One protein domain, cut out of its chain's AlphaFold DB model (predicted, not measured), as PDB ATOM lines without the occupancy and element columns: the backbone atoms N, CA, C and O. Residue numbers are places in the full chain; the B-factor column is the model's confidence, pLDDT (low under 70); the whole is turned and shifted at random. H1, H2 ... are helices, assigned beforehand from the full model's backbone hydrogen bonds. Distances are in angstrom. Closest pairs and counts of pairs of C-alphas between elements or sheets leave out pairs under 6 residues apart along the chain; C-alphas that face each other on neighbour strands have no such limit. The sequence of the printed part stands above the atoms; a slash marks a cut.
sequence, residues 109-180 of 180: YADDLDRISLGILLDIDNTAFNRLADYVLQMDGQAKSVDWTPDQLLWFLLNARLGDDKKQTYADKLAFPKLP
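What this domain is: This is residues 109 to 180 of the 180 residues of the protein "DUF1910 domain-containing protein" of Prevotella jejuni (UniProt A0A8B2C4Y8). H2, the longest helix, and H1 form a hairpin, with short H3 packed on H1 to complete a triangle of three helices. After H3, residues 160 to 180 fold back past it as a tail with no named element, and residues 142 to 147 stick out. The printed part has 72 residues, all helix by class, in the order H1, H2, H3; it is compact, with radius of gyration of the C-alphas 12.2 A and spans of 36 by 27 by 22 A.

How they stand to each other: Start at H2, residues 126 to 142; its residues 129 to 136 alone touch H1, residues 109 to 121, closest at the C-alphas of Phe 129 and Gly 119, 6.9 A. This hairpin runs opposite ways at a shallow tilt of 17 degrees. H3, residues 152 to 159, touches H1, closest at the C-alphas of Leu 154 and Leu 113, 6.5 A. H2 and H3 are close but not clearly touching. In H1, H2 and H3 every O i to N i+4 pair is within hydrogen-bond range.

Where its parts are: Find C-alpha 126 at (-53.119, 15.053, 8.945); H2 runs 24.0 A from there. H1 spans 18.1 A; H3 ends at C-alpha 159, (-50.446, 17.117, -2.963).

The domain as a whole: The C-alphas farthest apart, Thr 127 and Pro 180, are 39.8 A apart. The printed part has no cut, and no printed residue is under 70 in pLDDT.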
ATOM      1  N   TYR A 109     -32.424  19.447   0.084       90.75
ATOM      2  CA  TYR A 109     -33.466  18.739  -0.677       90.75
ATOM      3  C   TYR A 109     -33.634  17.269  -0.254       90.75
ATOM      4  O   TYR A 109     -34.753  16.766  -0.183       90.75
ATOM      5  N   ALA A 110     -32.525  16.576   0.028       91.38
ATOM      6  CA  ALA A 110     -32.562  15.183   0.463       91.38
ATOM      7  C   ALA A 110     -33.288  15.017   1.808       91.38
ATOM      8  O   ALA A 110     -34.079  14.089   1.949       91.38
ATOM      9  N   ASP A 111     -33.085  15.941   2.752       93.19
ATOM     10  CA  ASP A 111     -33.767  15.901   4.046       93.19
ATOM     11  C   ASP A 111     -35.277  16.111   3.857       93.19
ATOM     12  O   ASP A 111     -36.076  15.357   4.418       93.19
ATOM     13  N   ASP A 112     -35.678  17.071   3.017       94.06
ATOM     14  CA  ASP A 112     -37.088  17.338   2.708       94.06
ATOM     15  C   ASP A 112     -37.762  16.131   2.053       94.06
ATOM     16  O   ASP A 112     -38.842  15.702   2.477       94.06
ATOM     17  N   LEU A 113     -37.101  15.541   1.053       95.44
ATOM     18  CA  LEU A 113     -37.582  14.343   0.377       95.44
ATOM     19  C   LEU A 113     -37.729  13.174   1.357       95.44
ATOM     20  O   LEU A 113     -38.768  12.505   1.341       95.44
ATOM     21  N   ASP A 114     -36.739  12.948   2.223       94.31
ATOM     22  CA  ASP A 114     -36.773  11.894   3.238       94.31
ATOM     23  C   ASP A 114     -37.933  12.114   4.217       94.31
ATOM     24  O   ASP A 114     -38.677  11.176   4.520       94.31
ATOM     25  N   ARG A 115     -38.168  13.355   4.670       95.81
ATOM     26  CA  ARG A 115     -39.262  13.664   5.610       95.81
ATOM     27  C   ARG A 115     -40.626  13.460   4.991       95.81
ATOM     28  O   ARG A 115     -41.486  12.849   5.632       95.81
ATOM     29  N   ILE A 116     -40.833  13.951   3.775       96.56
ATOM     30  CA  ILE A 116     -42.109  13.825   3.066       96.56
ATOM     31  C   ILE A 116     -42.389  12.360   2.762       96.56
ATOM     32  O   ILE A 116     -43.465  11.853   3.092       96.56
ATOM     33  N   SER A 117     -41.406  11.656   2.206       96.19
ATOM     34  CA  SER A 117     -41.548  10.246   1.846       96.19
ATOM     35  C   SER A 117     -41.841   9.392   3.075       96.19
ATOM     36  O   SER A 117     -42.798   8.616   3.071       96.19
ATOM     37  N   LEU A 118     -41.083   9.569   4.160       96.44
ATOM     38  CA  LEU A 118     -41.283   8.801   5.384       96.44
ATOM     39  C   LEU A 118     -42.609   9.147   6.075       96.44
ATOM     40  O   LEU A 118     -43.281   8.247   6.572       96.44
ATOM     41  N   GLY A 119     -43.034  10.412   6.054       96.69
ATOM     42  CA  GLY A 119     -44.334  10.826   6.591       96.69
ATOM     43  C   GLY A 119     -45.509  10.146   5.883       96.69
ATOM     44  O   GLY A 119     -46.468   9.724   6.532       96.69
ATOM     45  N   ILE A 120     -45.414   9.977   4.560       95.81
ATOM     46  CA  ILE A 120     -46.392   9.225   3.759       95.81
ATOM     47  C   ILE A 120     -46.322   7.730   4.082       95.81
ATOM     48  O   ILE A 120     -47.362   7.119   4.318       95.81
ATOM     49  N   LEU A 121     -45.121   7.141   4.109       94.88
ATOM     50  CA  LEU A 121     -44.927   5.706   4.361       94.88
ATOM     51  C   LEU A 121     -45.405   5.281   5.752       94.88
ATOM     52  O   LEU A 121     -45.970   4.201   5.904       94.88
ATOM     53  N   LEU A 122     -45.200   6.131   6.757       96.06
ATOM     54  CA  LEU A 122     -45.683   5.898   8.113       96.06
ATOM     55  C   LEU A 122     -47.165   6.243   8.275       96.06
ATOM     56  O   LEU A 122     -47.721   5.935   9.323       96.06
ATOM     57  N   ASP A 123     -47.814   6.873   7.293       95.38
ATOM     58  CA  ASP A 123     -49.191   7.371   7.393       95.38
ATOM     59  C   ASP A 123     -49.409   8.162   8.703       95.38
ATOM     60  O   ASP A 123     -50.233   7.810   9.547       95.38
ATOM     61  N   ILE A 124     -48.583   9.198   8.915       96.19
ATOM     62  CA  ILE A 124     -48.676  10.126  10.068       96.19
ATOM     63  C   ILE A 124     -50.027  10.839  10.075       96.19
ATOM     64  O   ILE A 124     -50.649  10.913   9.034       96.19
ATOM     65  N   ASP A 125     -50.526  11.421  11.157       94.38
ATOM     66  CA  ASP A 125     -51.825  12.112  11.075       94.38
ATOM     67  C   ASP A 125     -51.800  13.376  10.176       94.38
ATOM     68  O   ASP A 125     -50.745  13.907   9.813       94.38
ATOM     69  N   ASN A 126     -52.985  13.867   9.797       93.56
ATOM     70  CA  ASN A 126     -53.119  15.053   8.945       93.56
ATOM     71  C   ASN A 126     -52.578  16.334   9.603       93.56
ATOM     72  O   ASN A 126     -52.189  17.254   8.888       93.56
ATOM     73  N   THR A 127     -52.546  16.417  10.935       94.75
ATOM     74  CA  THR A 127     -51.990  17.573  11.650       94.75
ATOM     75  C   THR A 127     -50.480  17.623  11.449       94.75
ATOM     76  O   THR A 127     -49.952  18.645  11.015       94.75
ATOM     77  N   ALA A 128     -49.782  16.510  11.679       95.62
ATOM     78  CA  ALA A 128     -48.351  16.384  11.420       95.62
ATOM     79  C   ALA A 128     -48.024  16.572   9.930       95.62
ATOM     80  O   ALA A 128     -47.069  17.267   9.589       95.62
ATOM     81  N   PHE A 129     -48.845  16.016   9.035       96.25
ATOM     82  CA  PHE A 129     -48.637  16.163   7.595       96.25
ATOM     83  C   PHE A 129     -48.801  17.611   7.115       96.25
ATOM     84  O   PHE A 129     -47.985  18.092   6.332       96.25
ATOM     85  N   ASN A 130     -49.811  18.330   7.611       95.44
ATOM     86  CA  ASN A 130     -49.989  19.745   7.286       95.44
ATOM     87  C   ASN A 130     -48.809  20.589   7.784       95.44
ATOM     88  O   ASN A 130     -48.322  21.415   7.029       95.44
ATOM     89  N   ARG A 131     -48.279  20.321   8.986       96.25
ATOM     90  CA  ARG A 131     -47.073  21.007   9.489       96.25
ATOM     91  C   ARG A 131     -45.862  20.819   8.573       96.25
ATOM     92  O   ARG A 131     -45.080  21.748   8.404       96.25
ATOM     93  N   LEU A 132     -45.706  19.633   7.984       95.62
ATOM     94  CA  LEU A 132     -44.651  19.373   7.005       95.62
ATOM     95  C   LEU A 132     -44.874  20.149   5.700       95.62
ATOM     96  O   LEU A 132     -43.933  20.725   5.166       95.62
ATOM     97  N   ALA A 133     -46.110  20.196   5.201       95.12
ATOM     98  CA  ALA A 133     -46.444  20.984   4.017       95.12
ATOM     99  C   ALA A 133     -46.228  22.491   4.247       95.12
ATOM    100  O   ALA A 133     -45.645  23.161   3.396       95.12
ATOM    101  N   ASP A 134     -46.632  23.000   5.413       95.19
ATOM    102  CA  ASP A 134     -46.441  24.397   5.812       95.19
ATOM    103  C   ASP A 134     -44.948  24.746   5.902       95.19
ATOM    104  O   ASP A 134     -44.532  25.804   5.433       95.19
ATOM    105  N   TYR A 135     -44.125  23.836   6.437       95.25
ATOM    106  CA  TYR A 135     -42.669  23.980   6.442       95.25
ATOM    107  C   TYR A 135     -42.103  24.107   5.019       95.25
ATOM    108  O   TYR A 135     -41.350  25.037   4.744       95.25
ATOM    109  N   VAL A 136     -42.491  23.226   4.091       93.50
ATOM    110  CA  VAL A 136     -41.998  23.258   2.699       93.50
ATOM    111  C   VAL A 136     -42.431  24.539   1.987       93.50
ATOM    112  O   VAL A 136     -41.637  25.145   1.271       93.50
ATOM    113  N   LEU A 137     -43.662  24.998   2.225       92.06
ATOM    114  CA  LEU A 137     -44.154  26.273   1.703       92.06
ATOM    115  C   LEU A 137     -43.368  27.461   2.277       92.06
ATOM    116  O   LEU A 137     -43.036  28.408   1.563       92.06
ATOM    117  N   GLN A 138     -43.030  27.411   3.566       92.69
ATOM    118  CA  GLN A 138     -42.195  28.419   4.206       92.69
ATOM    119  C   GLN A 138     -40.774  28.429   3.621       92.69
ATOM    120  O   GLN A 138     -40.223  29.509   3.386       92.69
ATOM    121  N   MET A 139     -40.200  27.251   3.364       90.62
ATOM    122  CA  MET A 139     -38.919  27.104   2.677       90.62
ATOM    123  C   MET A 139     -38.985  27.691   1.263       90.62
ATOM    124  O   MET A 139     -38.080  28.427   0.887       90.62
ATOM    125  N   ASP A 140     -40.074  27.466   0.518       89.44
ATOM    126  CA  ASP A 140     -40.240  27.991  -0.848       89.44
ATOM    127  C   ASP A 140     -40.262  29.517  -0.843       89.44
ATOM    128  O   ASP A 140     -39.630  30.163  -1.668       89.44
ATOM    129  N   GLY A 141     -40.934  30.124   0.135       88.56
ATOM    130  CA  GLY A 141     -40.947  31.575   0.288       88.56
ATOM    131  C   GLY A 141     -39.582  32.164   0.660       88.56
ATOM    132  O   GLY A 141     -39.180  33.183   0.099       88.56
ATOM    133  N   GLN A 142     -38.878  31.551   1.615       88.88
ATOM    134  CA  GLN A 142     -37.696  32.152   2.248       88.88
ATOM    135  C   GLN A 142     -36.355  31.745   1.628       88.88
ATOM    136  O   GLN A 142     -35.387  32.489   1.767       88.88
ATOM    137  N   ALA A 143     -36.278  30.606   0.941       86.19
ATOM    138  CA  ALA A 143     -35.043  30.103   0.340       86.19
ATOM    139  C   ALA A 143     -34.890  30.471  -1.149       86.19
ATOM    140  O   ALA A 143     -33.915  30.069  -1.787       86.19
ATOM    141  N   LYS A 144     -35.777  31.314  -1.708       81.81
ATOM    142  CA  LYS A 144     -35.646  31.807  -3.098       81.81
ATOM    143  C   LYS A 144     -34.328  32.523  -3.353       81.81
ATOM    144  O   LYS A 144     -33.805  32.466  -4.457       81.81
ATOM    145  N   SER A 145     -33.780  33.193  -2.338       81.94
ATOM    146  CA  SER A 145     -32.502  33.904  -2.449       81.94
ATOM    147  C   SER A 145     -31.296  32.985  -2.659       81.94
ATOM    148  O   SER A 145     -30.213  33.482  -2.948       81.94
ATOM    149  N   VAL A 146     -31.457  31.675  -2.457       84.88
ATOM    150  CA  VAL A 146     -30.420  30.653  -2.672       84.88
ATOM    151  C   VAL A 146     -30.830  29.653  -3.759       84.88
ATOM    152  O   VAL A 146     -30.383  28.510  -3.743       84.88
ATOM    153  N   ASP A 147     -31.697  30.080  -4.685       84.94
ATOM    154  CA  ASP A 147     -32.203  29.294  -5.820       84.94
ATOM    155  C   ASP A 147     -32.833  27.945  -5.433       84.94
ATOM    156  O   ASP A 147     -32.882  27.003  -6.227       84.94
ATOM    157  N   TRP A 148     -33.358  27.848  -4.210       87.94
ATOM    158  CA  TRP A 148     -34.108  26.681  -3.776       87.94
ATOM    159  C   TRP A 148     -35.603  26.890  -3.988       87.94
ATOM    160  O   TRP A 148     -36.169  27.917  -3.612       87.94
ATOM    161  N   THR A 149     -36.242  25.881  -4.570       88.06
ATOM    162  CA  THR A 149     -37.691  25.775  -4.734       88.06
ATOM    163  C   THR A 149     -38.069  24.298  -4.626       88.06
ATOM    164  O   THR A 149     -37.326  23.447  -5.129       88.06
ATOM    165  N   PRO A 150     -39.216  23.957  -4.018       89.81
ATOM    166  CA  PRO A 150     -39.738  22.604  -4.078       89.81
ATOM    167  C   PRO A 150     -40.025  22.231  -5.530       89.81
ATOM    168  O   PRO A 150     -40.629  22.996  -6.287       89.81
ATOM    169  N   ASP A 151     -39.547  21.055  -5.922       91.56
ATOM    170  CA  ASP A 151     -39.624  20.581  -7.295       91.56
ATOM    171  C   ASP A 151     -40.909  19.776  -7.551       91.56
ATOM    172  O   ASP A 151     -41.770  19.614  -6.677       91.56
ATOM    173  N   GLN A 152     -41.057  19.268  -8.777       91.50
ATOM    174  CA  GLN A 152     -42.232  18.495  -9.168       91.50
ATOM    175  C   GLN A 152     -42.474  17.288  -8.248       91.50
ATOM    176  O   GLN A 152     -43.626  16.972  -7.944       91.50
ATOM    177  N   LEU A 153     -41.409  16.619  -7.793       93.12
ATOM    178  CA  LEU A 153     -41.508  15.428  -6.954       93.12
ATOM    179  C   LEU A 153     -42.001  15.775  -5.547       93.12
ATOM    180  O   LEU A 153     -42.918  15.116  -5.052       93.12
ATOM    181  N   LEU A 154     -41.446  16.816  -4.918       94.50
ATOM    182  CA  LEU A 154     -41.879  17.226  -3.579       94.50
ATOM    183  C   LEU A 154     -43.359  17.631  -3.577       94.50
ATOM    184  O   LEU A 154     -44.131  17.140  -2.748       94.50
ATOM    185  N   TRP A 155     -43.793  18.438  -4.552       93.94
ATOM    186  CA  TRP A 155     -45.204  18.818  -4.659       93.94
ATOM    187  C   TRP A 155     -46.114  17.650  -5.020       93.94
ATOM    188  O   TRP A 155     -47.228  17.572  -4.505       93.94
ATOM    189  N   PHE A 156     -45.662  16.714  -5.857       92.88
ATOM    190  CA  PHE A 156     -46.401  15.483  -6.137       92.88
ATOM    191  C   PHE A 156     -46.703  14.699  -4.857       92.88
ATOM    192  O   PHE A 156     -47.855  14.321  -4.629       92.88
ATOM    193  N   LEU A 157     -45.697  14.503  -4.004       94.88
ATOM    194  CA  LEU A 157     -45.846  13.773  -2.748       94.88
ATOM    195  C   LEU A 157     -46.745  14.516  -1.747       94.88
ATOM    196  O   LEU A 157     -47.643  13.904  -1.167       94.88
ATOM    197  N   LEU A 158     -46.568  15.828  -1.578       94.69
ATOM    198  CA  LEU A 158     -47.391  16.636  -0.667       94.69
ATOM    199  C   LEU A 158     -48.858  16.697  -1.122       94.69
ATOM    200  O   LEU A 158     -49.776  16.379  -0.359       94.69
ATOM    201  N   ASN A 159     -49.098  17.014  -2.397       93.81
ATOM    202  CA  ASN A 159     -50.446  17.117  -2.963       93.81
ATOM    203  C   ASN A 159     -51.205  15.785  -2.970       93.81
ATOM    204  O   ASN A 159     -52.433  15.788  -3.072       93.81
ATOM    205  N   ALA A 160     -50.519  14.644  -2.845       89.69
ATOM    206  CA  ALA A 160     -51.165  13.334  -2.755       89.69
ATOM    207  C   ALA A 160     -52.068  13.192  -1.517       89.69
ATOM    208  O   ALA A 160     -52.923  12.296  -1.478       89.69
ATOM    209  N   ARG A 161     -51.878  14.054  -0.509       90.25
ATOM    210  CA  ARG A 161     -52.588  13.985   0.769       90.25
ATOM    211  C   ARG A 161     -53.183  15.312   1.246       90.25
ATOM    212  O   ARG A 161     -54.075  15.281   2.090       90.25
ATOM    213  N   LEU A 162     -52.732  16.447   0.710       90.44
ATOM    214  CA  LEU A 162     -53.350  17.745   0.980       90.44
ATOM    215  C   LEU A 162     -54.805  17.793   0.487       90.44
ATOM    216  O   LEU A 162     -55.148  17.206  -0.544       90.44
ATOM    217  N   GLY A 163     -55.647  18.514   1.234       86.88
ATOM    218  CA  GLY A 163     -56.988  18.896   0.785       86.88
ATOM    219  C   GLY A 163     -56.915  19.756  -0.477       86.88
ATOM    220  O   GLY A 163     -55.901  20.413  -0.717       86.88
ATOM    221  N   ASP A 164     -57.966  19.732  -1.299       86.56
ATOM    222  CA  ASP A 164     -57.984  20.439  -2.590       86.56
ATOM    223  C   ASP A 164     -57.728  21.948  -2.447       86.56
ATOM    224  O   ASP A 164     -57.110  22.548  -3.319       86.56
ATOM    225  N   ASP A 165     -58.124  22.535  -1.317       86.56
ATOM    226  CA  ASP A 165     -57.898  23.931  -0.938       86.56
ATOM    227  C   ASP A 165     -56.429  24.265  -0.623       86.56
ATOM    228  O   ASP A 165     -56.037  25.429  -0.680       86.56
ATOM    229  N   LYS A 166     -55.611  23.258  -0.299       85.75
ATOM    230  CA  LYS A 166     -54.201  23.420   0.094       85.75
ATOM    231  C   LYS A 166     -53.202  22.964  -0.964       85.75
ATOM    232  O   LYS A 166     -52.001  23.194  -0.798       85.75
ATOM    233  N   LYS A 167     -53.664  22.291  -2.021       89.00
ATOM    234  CA  LYS A 167     -52.789  21.791  -3.086       89.00
ATOM    235  C   LYS A 167     -52.068  22.942  -3.776       89.00
ATOM    236  O   LYS A 167     -52.674  23.946  -4.134       89.00
ATOM    237  N   GLN A 168     -50.773  22.757  -3.997       86.81
ATOM    238  CA  GLN A 168     -49.950  23.709  -4.740       86.81
ATOM    239  C   GLN A 168     -49.871  23.319  -6.215       86.81
ATOM    240  O   GLN A 168     -50.032  22.150  -6.570       86.81
ATOM    241  N   THR A 169     -49.611  24.286  -7.091       83.44
ATOM    242  CA  THR A 169     -49.335  23.967  -8.500       83.44
ATOM    243  C   THR A 169     -47.974  23.284  -8.595       83.44
ATOM    244  O   THR A 169     -47.044  23.659  -7.884       83.44
ATOM    245  N   TYR A 170     -47.854  22.260  -9.441       76.81
ATOM    246  CA  TYR A 170     -46.579  21.575  -9.628       76.81
ATOM    247  C   TYR A 170     -45.534  22.526 -10.213       76.81
ATOM    248  O   TYR A 170     -45.835  23.306 -11.112       76.81
ATOM    249  N   ALA A 171     -44.296  22.417  -9.734       74.44
ATOM    250  CA  ALA A 171     -43.164  22.951 -10.472       74.44
ATOM    251  C   ALA A 171     -42.974  22.125 -11.757       74.44
ATOM    252  O   ALA A 171     -43.083  20.899 -11.727       74.44
ATOM    253  N   ASP A 172     -42.631  22.774 -12.869       78.94
ATOM    254  CA  ASP A 172     -42.424  22.111 -14.170       78.94
ATOM    255  C   ASP A 172     -41.036  21.452 -14.309       78.94
ATOM    256  O   ASP A 172     -40.591  21.121 -15.411       78.94
ATOM    257  N   LYS A 173     -40.291  21.317 -13.205       84.31
ATOM    258  CA  LYS A 173     -38.898  20.854 -13.198       84.31
ATOM    259  C   LYS A 173     -38.629  19.918 -12.025       84.31
ATOM    260  O   LYS A 173     -39.201  20.080 -10.949       84.31
ATOM    261  N   LEU A 174     -37.718  18.971 -12.245       84.19
ATOM    262  CA  LEU A 174     -37.075  18.181 -11.195       84.19
ATOM    263  C   LEU A 174     -35.778  18.873 -10.770       84.19
ATOM    264  O   LEU A 174     -35.054  19.382 -11.628       84.19
ATOM    265  N   ALA A 175     -35.463  18.850  -9.476       84.62
ATOM    266  CA  ALA A 175     -34.203  19.378  -8.951       84.62
ATOM    267  C   ALA A 175     -33.001  18.524  -9.394       84.62
ATOM    268  O   ALA A 175     -31.937  19.051  -9.703       84.62
ATOM    269  N   PHE A 176     -33.196  17.204  -9.488       85.12
ATOM    270  CA  PHE A 176     -32.175  16.238  -9.902       85.12
ATOM    271  C   PHE A 176     -32.678  15.380 -11.074       85.12
ATOM    272  O   PHE A 176     -33.000  14.202 -10.891       85.12
ATOM    273  N   PRO A 177     -32.799  15.947 -12.288       83.56
ATOM    274  CA  PRO A 177     -33.183  15.171 -13.456       83.56
ATOM    275  C   PRO A 177     -32.082  14.155 -13.774       83.56
ATOM    276  O   PRO A 177     -30.890  14.461 -13.705       83.56
ATOM    277  N   LYS A 178     -32.472  12.933 -14.151       80.88
ATOM    278  CA  LYS A 178     -31.512  11.956 -14.665       80.88
ATOM    279  C   LYS A 178     -30.869  12.546 -15.922       80.88
ATOM    280  O   LYS A 178     -31.585  12.878 -16.867       80.88
ATOM    281  N   LEU A 179     -29.545  12.689 -15.915       75.25
ATOM    282  CA  LEU A 179     -28.820  13.127 -17.103       75.25
ATOM    283  C   LEU A 179     -29.016  12.081 -18.221       75.25
ATOM    284  O   LEU A 179     -29.012  10.883 -17.911       75.25
ATOM    285  N   PRO A 180     -29.271  12.526 -19.465       71.94
ATOM    286  CA  PRO A 180     -29.504  11.645 -20.607       71.94
ATOM    287  C   PRO A 180     -28.305  10.741 -20.916       71.94
ATOM    288  O   PRO A 180     -27.152  11.161 -20.662       71.94
TER     289      PRO A 180